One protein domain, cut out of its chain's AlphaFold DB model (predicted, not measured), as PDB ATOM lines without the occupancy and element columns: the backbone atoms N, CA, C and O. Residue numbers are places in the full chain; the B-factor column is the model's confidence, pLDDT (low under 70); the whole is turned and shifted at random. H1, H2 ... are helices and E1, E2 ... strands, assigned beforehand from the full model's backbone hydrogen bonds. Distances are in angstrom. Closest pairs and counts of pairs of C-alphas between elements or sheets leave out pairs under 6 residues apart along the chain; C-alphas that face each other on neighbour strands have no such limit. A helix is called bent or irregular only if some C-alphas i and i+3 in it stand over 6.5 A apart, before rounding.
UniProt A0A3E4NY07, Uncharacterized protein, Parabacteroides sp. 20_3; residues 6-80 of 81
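This is residues 6 to 80 of the 81 residues of an uncharacterized protein of Parabacteroides sp. 20_3 (UniProt A0A3E4NY07). Three loosely grouped helices, H1, H2 and H3, make one end of the longest axis, and a small antiparallel sheet, E1 - E2 - E3, makes the other, joined by residues 53 to 58. The 75 printed residues include these three named helices, then three named strands forming a meander, each the antiparallel neighbour of the one before. The class is mixed; the whole is compact, radius of gyration of the C-alphas 12.5 A, spanning 35 by 26 by 21 A.

H1, residues 6 to 18, begins at C-alpha 6 (256.610, 268.735, 239.514) and is 18.5 A long. H2 is residues 27 to 34. H3, residues 41 to 52, is only just irregular: C-alphas 46 and 49 are 6.8 A apart. E1 is residues 59 to 62, E2 68 to 71, and E3 77 to 79, ending at C-alpha 79 (245.297, 263.731, 268.384).

H1 touches H2 with residues 11 to 16 alone, closest C-alphas Ala 16 and Val 28, 5.8 A. H3 is close to but not clearly touching H1, closest C-alphas Thr 8 and Val 43, 7.4 A. H1 and E1 are apart. Hairpin E1 and E2 has N 69 and O 61 at 2.8 A; hairpin E2 and E3 has N 70 and O 78 at 2.8 A, both within hydrogen-bond range. Every O i to N i+4 pair is within range in H1 and H2, 6 of 8 in H3.

The farthest C-alphas, Glu 7 and Asn 74, are 35.4 A apart. The printed part has no cut and no long link; residues 54 to 56 have pLDDT under 70.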
ATOM      1  N   LYS A   6     256.890 267.317 239.765       88.00
ATOM      2  CA  LYS A   6     256.610 268.735 239.514       88.00
ATOM      3  C   LYS A   6     255.113 269.052 239.529       88.00
ATOM      4  O   LYS A   6     254.708 270.049 240.121       88.00
ATOM      5  N   GLU A   7     254.284 268.219 238.905       89.69
ATOM      6  CA  GLU A   7     252.830 268.420 238.920       89.69
ATOM      7  C   GLU A   7     252.244 268.222 240.313       89.69
ATOM      8  O   GLU A   7     251.333 268.951 240.703       89.69
ATOM      9  N   THR A   8     252.768 267.260 241.073       89.94
ATOM     10  CA  THR A   8     252.306 267.012 242.441       89.94
ATOM     11  C   THR A   8     252.635 268.198 243.346       89.94
ATOM     12  O   THR A   8     251.755 268.655 244.069       89.94
ATOM     13  N   ILE A   9     253.833 268.780 243.227       90.88
ATOM     14  CA  ILE A   9     254.213 270.018 243.932       90.88
ATOM     15  C   ILE A   9     253.216 271.144 243.642       90.88
ATOM     16  O   ILE A   9     252.699 271.764 244.568       90.88
ATOM     17  N   ILE A  10     252.906 271.389 242.364       93.25
ATOM     18  CA  ILE A  10     251.971 272.452 241.967       93.25
ATOM     19  C   ILE A  10     250.579 272.202 242.556       93.25
ATOM     20  O   ILE A  10     249.973 273.116 243.111       93.25
ATOM     21  N   LYS A  11     250.074 270.965 242.476       93.75
ATOM     22  CA  LYS A  11     248.756 270.608 243.017       93.75
ATOM     23  C   LYS A  11     248.693 270.781 244.535       93.75
ATOM     24  O   LYS A  11     247.699 271.301 245.030       93.75
ATOM     25  N   LEU A  12     249.743 270.390 245.260       93.44
ATOM     26  CA  LEU A  12     249.814 270.564 246.712       93.44
ATOM     27  C   LEU A  12     249.894 272.047 247.101       93.44
ATOM     28  O   LEU A  12     249.190 272.456 248.016       93.44
ATOM     29  N   HIS A  13     250.664 272.870 246.380       94.56
ATOM     30  CA  HIS A  13     250.698 274.322 246.610       94.56
ATOM     31  C   HIS A  13     249.352 274.993 246.336       94.56
ATOM     32  O   HIS A  13     248.904 275.810 247.136       94.56
ATOM     33  N   ASN A  14     248.690 274.645 245.230       96.06
ATOM     34  CA  ASN A  14     247.366 275.180 244.921       96.06
ATOM     35  C   ASN A  14     246.358 274.796 246.003       96.06
ATOM     36  O   ASN A  14     245.607 275.648 246.462       96.06
ATOM     37  N   LEU A  15     246.396 273.546 246.464       95.44
ATOM     38  CA  LEU A  15     245.527 273.079 247.533       95.44
ATOM     39  C   LEU A  15     245.815 273.777 248.868       95.44
ATOM     40  O   LEU A  15     244.882 274.151 249.568       95.44
ATOM     41  N   ALA A  16     247.085 273.981 249.219       94.69
ATOM     42  CA  ALA A  16     247.467 274.731 250.411       94.69
ATOM     43  C   ALA A  16     246.926 276.173 250.361       94.69
ATOM     44  O   ALA A  16     246.320 276.634 251.326       94.69
ATOM     45  N   ASN A  17     247.049 276.836 249.203       96.88
ATOM     46  CA  ASN A  17     246.496 278.171 248.971       96.88
ATOM     47  C   ASN A  17     244.961 278.192 249.052       96.88
ATOM     48  O   ASN A  17     244.405 279.078 249.692       96.88
ATOM     49  N   GLU A  18     244.272 277.223 248.440       96.25
ATOM     50  CA  GLU A  18     242.807 277.087 248.514       96.25
ATOM     51  C   GLU A  18     242.304 276.907 249.951       96.25
ATOM     52  O   GLU A  18     241.216 277.363 250.292       96.25
ATOM     53  N   LEU A  19     243.081 276.208 250.780       92.50
ATOM     54  CA  LEU A  19     242.763 275.941 252.179       92.50
ATOM     55  C   LEU A  19     243.232 277.053 253.129       92.50
ATOM     56  O   LEU A  19     242.981 276.945 254.328       92.50
ATOM     57  N   GLU A  20     243.919 278.078 252.618       95.94
ATOM     58  CA  GLU A  20     244.527 279.160 253.401       95.94
ATOM     59  C   GLU A  20     245.447 278.643 254.531       95.94
ATOM     60  O   GLU A  20     245.481 279.178 255.640       95.94
ATOM     61  N   ILE A  21     246.211 277.580 254.252       91.44
ATOM     62  CA  ILE A  21     247.178 276.969 255.178       91.44
ATOM     63  C   ILE A  21     248.555 276.819 254.523       91.44
ATOM     64  O   ILE A  21     248.685 276.821 253.302       91.44
ATOM     65  N   GLY A  22     249.600 276.657 255.337       90.06
ATOM     66  CA  GLY A  22     250.942 276.338 254.840       90.06
ATOM     67  C   GLY A  22     250.997 274.970 254.154       90.06
ATOM     68  O   GLY A  22     250.271 274.049 254.541       90.06
ATOM     69  N   ILE A  23     251.870 274.825 253.149       91.12
ATOM     70  CA  ILE A  23     252.053 273.547 252.444       91.12
ATOM     71  C   ILE A  23     252.591 272.468 253.375       91.12
ATOM     72  O   ILE A  23     252.317 271.315 253.145       91.12
ATOM     73  N   GLU A  24     253.298 272.815 254.444       86.81
ATOM     74  CA  GLU A  24     253.769 271.901 255.486       86.81
ATOM     75  C   GLU A  24     252.640 271.341 256.368       86.81
ATOM     76  O   GLU A  24     252.849 270.424 257.165       86.81
ATOM     77  N   ASN A  25     251.426 271.889 256.263       85.62
ATOM     78  CA  ASN A  25     250.310 271.425 257.065       85.62
ATOM     79  C   ASN A  25     249.876 270.024 256.592       85.62
ATOM     80  O   ASN A  25     249.496 269.862 255.429       85.62
ATOM     81  N   PRO A  26     249.829 269.010 257.478       82.69
ATOM     82  CA  PRO A  26     249.488 267.641 257.096       82.69
ATOM     83  C   PRO A  26     248.079 267.512 256.502       82.69
ATOM     84  O   PRO A  26     247.815 266.531 255.809       82.69
ATOM     85  N   LYS A  27     247.196 268.510 256.684       84.31
ATOM     86  CA  LYS A  27     245.896 268.598 255.999       84.31
ATOM     87  C   LYS A  27     246.005 268.590 254.479       84.31
ATOM     88  O   LYS A  27     245.139 268.000 253.836       84.31
ATOM     89  N   VAL A  28     247.061 269.173 253.917       90.12
ATOM     90  CA  VAL A  28     247.259 269.292 252.468       90.12
ATOM     91  C   VAL A  28     247.340 267.919 251.777       90.12
ATOM     92  O   VAL A  28     246.501 267.650 250.917       90.12
ATOM     93  N   PRO A  29     248.257 266.996 252.134       87.88
ATOM     94  CA  PRO A  29     248.396 265.717 251.440       87.88
ATOM     95  C   PRO A  29     247.192 264.802 251.655       87.88
ATOM     96  O   PRO A  29     246.845 264.042 250.754       87.88
ATOM     97  N   ILE A  30     246.505 264.884 252.798       84.88
ATOM     98  CA  ILE A  30     245.296 264.073 252.983       84.88
ATOM     99  C   ILE A  30     244.137 264.604 252.158       84.88
ATOM    100  O   ILE A  30     243.429 263.811 251.541       84.88
ATOM    101  N   GLU A  31     243.923 265.917 252.134       89.88
ATOM    102  CA  GLU A  31     242.877 266.498 251.298       89.88
ATOM    103  C   GLU A  31     243.161 266.233 249.812       89.88
ATOM    104  O   GLU A  31     242.254 265.889 249.055       89.88
ATOM    105  N   PHE A  32     244.435 266.250 249.411       90.50
ATOM    106  CA  PHE A  32     244.856 265.837 248.078       90.50
ATOM    107  C   PHE A  32     244.444 264.390 247.772       90.50
ATOM    108  O   PHE A  32     243.817 264.137 246.741       90.50
ATOM    109  N   CYS A  33     244.712 263.448 248.682       86.62
ATOM    110  CA  CYS A  33     244.279 262.058 248.533       86.62
ATOM    111  C   CYS A  33     242.751 261.891 248.534       86.62
ATOM    112  O   CYS A  33     242.219 261.114 247.741       86.62
ATOM    113  N   LYS A  34     242.016 262.641 249.368       87.62
ATOM    114  CA  LYS A  34     240.540 262.623 249.394       87.62
ATOM    115  C   LYS A  34     239.926 263.057 248.067       87.62
ATOM    116  O   LYS A  34     238.900 262.516 247.668       87.62
ATOM    117  N   ARG A  35     240.564 263.996 247.363       89.50
ATOM    118  CA  ARG A  35     240.141 264.483 246.039       89.50
ATOM    119  C   ARG A  35     240.547 263.551 244.885       89.50
ATOM    120  O   ARG A  35     240.479 263.948 243.725       89.50
ATOM    121  N   GLY A  36     240.968 262.319 245.185       85.00
ATOM    122  CA  GLY A  36     241.402 261.332 244.194       85.00
ATOM    123  C   GLY A  36     242.860 261.487 243.756       85.00
ATOM    124  O   GLY A  36     243.282 260.838 242.799       85.00
ATOM    125  N   GLY A  37     243.634 262.338 244.433       84.88
ATOM    126  CA  GLY A  37     245.080 262.403 244.277       84.88
ATOM    127  C   GLY A  37     245.769 261.158 244.838       84.88
ATOM    128  O   GLY A  37     245.236 260.438 245.680       84.88
ATOM    129  N   GLY A  38     246.987 260.904 244.380       82.88
ATOM    130  CA  GLY A  38     247.804 259.799 244.859       82.88
ATOM    131  C   GLY A  38     249.279 260.086 244.643       82.88
ATOM    132  O   GLY A  38     249.651 260.902 243.793       82.88
ATOM    133  N   PHE A  39     250.109 259.403 245.419       83.19
ATOM    134  CA  PHE A  39     251.558 259.508 245.359       83.19
ATOM    135  C   PHE A  39     252.107 258.182 244.838       83.19
ATOM    136  O   PHE A  39     251.680 257.122 245.292       83.19
ATOM    137  N   ASN A  40     253.011 258.243 243.863       85.31
ATOM    138  CA  ASN A  40     253.903 257.119 243.590       85.31
ATOM    139  C   ASN A  40     255.090 257.183 244.563       85.31
ATOM    140  O   ASN A  40     255.270 258.193 245.248       85.31
ATOM    141  N   ASP A  41     255.896 256.125 244.598       86.38
ATOM    142  CA  ASP A  41     257.032 256.013 245.520       86.38
ATOM    143  C   ASP A  41     258.000 257.199 245.376       86.38
ATOM    144  O   ASP A  41     258.403 257.798 246.365       86.38
ATOM    145  N   GLU A  42     258.277 257.645 244.144       88.50
ATOM    146  CA  GLU A  42     259.158 258.796 243.913       88.50
ATOM    147  C   GLU A  42     258.617 260.093 244.534       88.50
ATOM    148  O   GLU A  42     259.367 260.842 245.164       88.50
ATOM    149  N   VAL A  43     257.328 260.389 244.347       87.31
ATOM    150  CA  VAL A  43     256.681 261.561 244.951       87.31
ATOM    151  C   VAL A  43     256.638 261.419 246.466       87.31
ATOM    152  O   VAL A  43     256.848 262.402 247.175       87.31
ATOM    153  N   TYR A  44     256.369 260.218 246.966       86.44
ATOM    154  CA  TYR A  44     256.330 259.974 248.394       86.44
ATOM    155  C   TYR A  44     257.695 260.261 249.035       86.44
ATOM    156  O   TYR A  44     257.780 261.150 249.879       86.44
ATOM    157  N   ASP A  45     258.758 259.619 248.555       85.94
ATOM    158  CA  ASP A  45     260.102 259.708 249.137       85.94
ATOM    159  C   ASP A  45     260.720 261.105 248.974       85.94
ATOM    160  O   ASP A  45     261.361 261.636 249.880       85.94
ATOM    161  N   LYS A  46     260.546 261.738 247.806       88.44
ATOM    162  CA  LYS A  46     261.220 263.016 247.502       88.44
ATOM    163  C   LYS A  46     260.451 264.251 247.949       88.44
ATOM    164  O   LYS A  46     261.038 265.331 247.991       88.44
ATOM    165  N   LEU A  47     259.150 264.132 248.213       86.75
ATOM    166  CA  LEU A  47     258.296 265.277 248.520       86.75
ATOM    167  C   LEU A  47     257.469 265.056 249.775       86.75
ATOM    168  O   LEU A  47     257.547 265.867 250.691       86.75
ATOM    169  N   ILE A  48     256.665 263.992 249.819       86.06
ATOM    170  CA  ILE A  48     255.686 263.828 250.897       86.06
ATOM    171  C   ILE A  48     256.376 263.546 252.228       86.06
ATOM    172  O   ILE A  48     256.095 264.217 253.217       86.06
ATOM    173  N   GLU A  49     257.302 262.594 252.248       84.19
ATOM    174  CA  GLU A  49     258.055 262.253 253.445       84.19
ATOM    175  C   GLU A  49     258.800 263.476 254.019       84.19
ATOM    176  O   GLU A  49     258.527 263.840 255.161       84.19
ATOM    177  N   PRO A  50     259.643 264.207 253.265       85.19
ATOM    178  CA  PRO A  50     260.367 265.347 253.825       85.19
ATOM    179  C   PRO A  50     259.483 266.545 254.216       85.19
ATOM    180  O   PRO A  50     259.867 267.297 255.109       85.19
ATOM    181  N   LEU A  51     258.325 266.757 253.576       83.44
ATOM    182  CA  LEU A  51     257.429 267.881 253.907       83.44
ATOM    183  C   LEU A  51     256.492 267.594 255.080       83.44
ATOM    184  O   LEU A  51     256.162 268.514 255.827       83.44
ATOM    185  N   TYR A  52     256.023 266.353 255.218       77.62
ATOM    186  CA  TYR A  52     254.897 266.025 256.099       77.62
ATOM    187  C   TYR A  52     255.217 264.969 257.150       77.62
ATOM    188  O   TYR A  52     254.482 264.859 258.139       77.62
ATOM    189  N   THR A  53     256.294 264.199 256.983       70.81
ATOM    190  CA  THR A  53     256.744 263.287 258.030       70.81
ATOM    191  C   THR A  53     257.388 264.111 259.129       70.81
ATOM    192  O   THR A  53     258.519 264.581 259.051       70.81
ATOM    193  N   SER A  54     256.631 264.295 260.201       61.06
ATOM    194  CA  SER A  54     257.166 264.833 261.436       61.06
ATOM    195  C   SER A  54     258.137 263.823 262.049       61.06
ATOM    196  O   SER A  54     257.746 262.686 262.297       61.06
ATOM    197  N   GLU A  55     259.339 264.251 262.454       60.31
ATOM    198  CA  GLU A  55     260.234 263.429 263.296       60.31
ATOM    199  C   GLU A  55     259.547 262.901 264.577       60.31
ATOM    200  O   GLU A  55     260.021 261.955 265.218       60.31
ATOM    201  N   LYS A  56     258.423 263.518 264.965       61.72
ATOM    202  CA  LYS A  56     257.638 263.184 266.154       61.72
ATOM    203  C   LYS A  56     256.693 261.993 265.949       61.72
ATOM    204  O   LYS A  56     256.322 261.377 266.951       61.72
ATOM    205  N   PHE A  57     256.307 261.654 264.712       70.44
ATOM    206  CA  PHE A  57     255.275 260.645 264.438       70.44
ATOM    207  C   PHE A  57     255.669 259.679 263.308       70.44
ATOM    208  O   PHE A  57     256.035 260.100 262.223       70.44
ATOM    209  N   GLU A  58     255.542 258.372 263.554       75.06
ATOM    210  CA  GLU A  58     255.793 257.291 262.584       75.06
ATOM    211  C   GLU A  58     254.696 257.157 261.523       75.06
ATOM    212  O   GLU A  58     254.907 256.568 260.468       75.06
ATOM    213  N   SER A  59     253.474 257.586 261.831       76.62
ATOM    214  CA  SER A  59     252.328 257.470 260.923       76.62
ATOM    215  C   SER A  59     251.259 258.483 261.300       76.62
ATOM    216  O   SER A  59     251.112 258.819 262.474       76.62
ATOM    217  N   ILE A  60     250.467 258.935 260.333       78.38
ATOM    218  CA  ILE A  60     249.328 259.830 260.559       78.38
ATOM    219  C   ILE A  60     248.077 259.179 259.960       78.38
ATOM    220  O   ILE A  60     248.144 258.558 258.903       78.38
ATOM    221  N   LYS A  61     246.934 259.285 260.642       77.31
ATOM    222  CA  LYS A  61     245.626 258.837 260.137       77.31
ATOM    223  C   LYS A  61     244.527 259.811 260.543       77.31
ATOM    224  O   LYS A  61     244.685 260.557 261.505       77.31
ATOM    225  N   ILE A  62     243.394 259.742 259.855       79.06
ATOM    226  CA  ILE A  62     242.142 260.347 260.317       79.06
ATOM    227  C   ILE A  62     241.317 259.253 261.003       79.06
ATOM    228  O   ILE A  62     241.205 258.142 260.480       79.06
ATOM    229  N   ASP A  63     240.796 259.530 262.195       85.00
ATOM    230  CA  ASP A  63     239.913 258.608 262.905       85.00
ATOM    231  C   ASP A  63     238.466 258.642 262.372       85.00
ATOM    232  O   ASP A  63     238.132 259.353 261.423       85.00
ATOM    233  N   LYS A  64     237.580 257.848 262.980       83.00
ATOM    234  CA  LYS A  64     236.168 257.766 262.569       83.00
ATOM    235  C   LYS A  64     235.385 259.066 262.805       83.00
ATOM    236  O   LYS A  64     234.316 259.221 262.227       83.00
ATOM    237  N   GLU A  65     235.894 259.969 263.639       85.62
ATOM    238  CA  GLU A  65     235.280 261.262 263.957       85.62
ATOM    239  C   GLU A  65     235.830 262.398 263.080       85.62
ATOM    240  O   GLU A  65     235.433 263.551 263.235       85.62
ATOM    241  N   GLY A  66     236.749 262.097 262.155       76.56
ATOM    242  CA  GLY A  66     237.397 263.104 261.321       76.56
ATOM    243  C   GLY A  66     238.567 263.817 262.006       76.56
ATOM    244  O   GLY A  66     239.093 264.779 261.443       76.56
ATOM    245  N   LYS A  67     238.996 263.362 263.191       81.12
ATOM    246  CA  LYS A  67     240.137 263.933 263.911       81.12
ATOM    247  C   LYS A  67     241.444 263.347 263.409       81.12
ATOM    248  O   LYS A  67     241.560 262.167 263.081       81.12
ATOM    249  N   TRP A  68     242.450 264.204 263.383       78.06
ATOM    250  CA  TRP A  68     243.798 263.848 262.985       78.06
ATOM    251  C   TRP A  68     244.516 263.158 264.124       78.06
ATOM    252  O   TRP A  68     244.510 263.661 265.240       78.06
ATOM    253  N   MET A  69     245.153 262.029 263.837       84.88
ATOM    254  CA  MET A  69     245.865 261.226 264.819       84.88
ATOM    255  C   MET A  69     247.282 260.943 264.323       84.88
ATOM    256  O   MET A  69     247.456 260.463 263.205       84.88
ATOM    257  N   GLY A  70     248.289 261.190 265.156       84.94
ATOM    258  CA  GLY A  70     249.686 260.831 264.915       84.94
ATOM    259  C   GLY A  70     250.111 259.650 265.785       84.94
ATOM    260  O   GLY A  70     249.852 259.641 266.987       84.94
ATOM    261  N   LYS A  71     250.766 258.651 265.191       86.94
ATOM    262  CA  LYS A  71     251.370 257.508 265.878       86.94
ATOM    263  C   LYS A  71     252.780 257.879 266.319       86.94
ATOM    264  O   LYS A  71     253.637 258.127 265.481       86.94
ATOM    265  N   LYS A  72     253.050 257.913 267.617       83.19
ATOM    266  CA  LYS A  72     254.405 258.088 268.160       83.19
ATOM    267  C   LYS A  72     255.251 256.826 267.939       83.19
ATOM    268  O   LYS A  72     254.713 255.731 267.786       83.19
ATOM    269  N   LYS A  73     256.579 256.958 268.063       79.88
ATOM    270  CA  LYS A  73     257.543 255.831 268.022       79.88
ATOM    271  C   LYS A  73     257.276 254.723 269.051       79.88
ATOM    272  O   LYS A  73     257.716 253.596 268.884       79.88
ATOM    273  N   ASN A  74     256.547 255.030 270.125       83.38
ATOM    274  CA  ASN A  74     256.147 254.054 271.143       83.38
ATOM    275  C   ASN A  74     254.848 253.292 270.792       83.38
ATOM    276  O   ASN A  74     254.359 252.529 271.618       83.38
ATOM    277  N   GLY A  75     254.261 253.516 269.610       84.31
ATOM    278  CA  GLY A  75     253.016 252.873 269.186       84.31
ATOM    279  C   GLY A  75     251.732 253.654 269.484       84.31
ATOM    280  O   GLY A  75     250.676 253.300 268.960       84.31
ATOM    281  N   GLU A  76     251.800 254.708 270.300       89.31
ATOM    282  CA  GLU A  76     250.634 255.451 270.786       89.31
ATOM    283  C   GLU A  76     250.060 256.394 269.719       89.31
ATOM    284  O   GLU A  76     250.802 257.159 269.104       89.31
ATOM    285  N   TRP A  77     248.735 256.394 269.542       88.19
ATOM    286  CA  TRP A  77     248.035 257.358 268.690       88.19
ATOM    287  C   TRP A  77     247.557 258.552 269.518       88.19
ATOM    288  O   TRP A  77     246.731 258.375 270.410       88.19
ATOM    289  N   ILE A  78     248.020 259.758 269.188       87.44
ATOM    290  CA  ILE A  78     247.573 261.001 269.831       87.44
ATOM    291  C   ILE A  78     246.900 261.942 268.830       87.44
ATOM    292  O   ILE A  78     247.306 261.957 267.666       87.44
ATOM    293  N   PRO A  79     245.897 262.730 269.251       84.56
ATOM    294  CA  PRO A  79     245.297 263.731 268.384       84.56
ATOM    295  C   PRO A  79     246.320 264.807 268.006       84.56
ATOM    296  O   PRO A  79     247.108 265.254 268.843       84.56
ATOM    297  N   LEU A  80     246.314 265.202 266.736       76.06
ATOM    298  CA  LEU A  80     247.087 266.326 266.217       76.06
ATOM    299  C   LEU A  80     246.251 267.617 266.311       76.06
ATOM    300  O   LEU A  80     245.023 267.533 266.205       76.06
TER     301      LEU A  80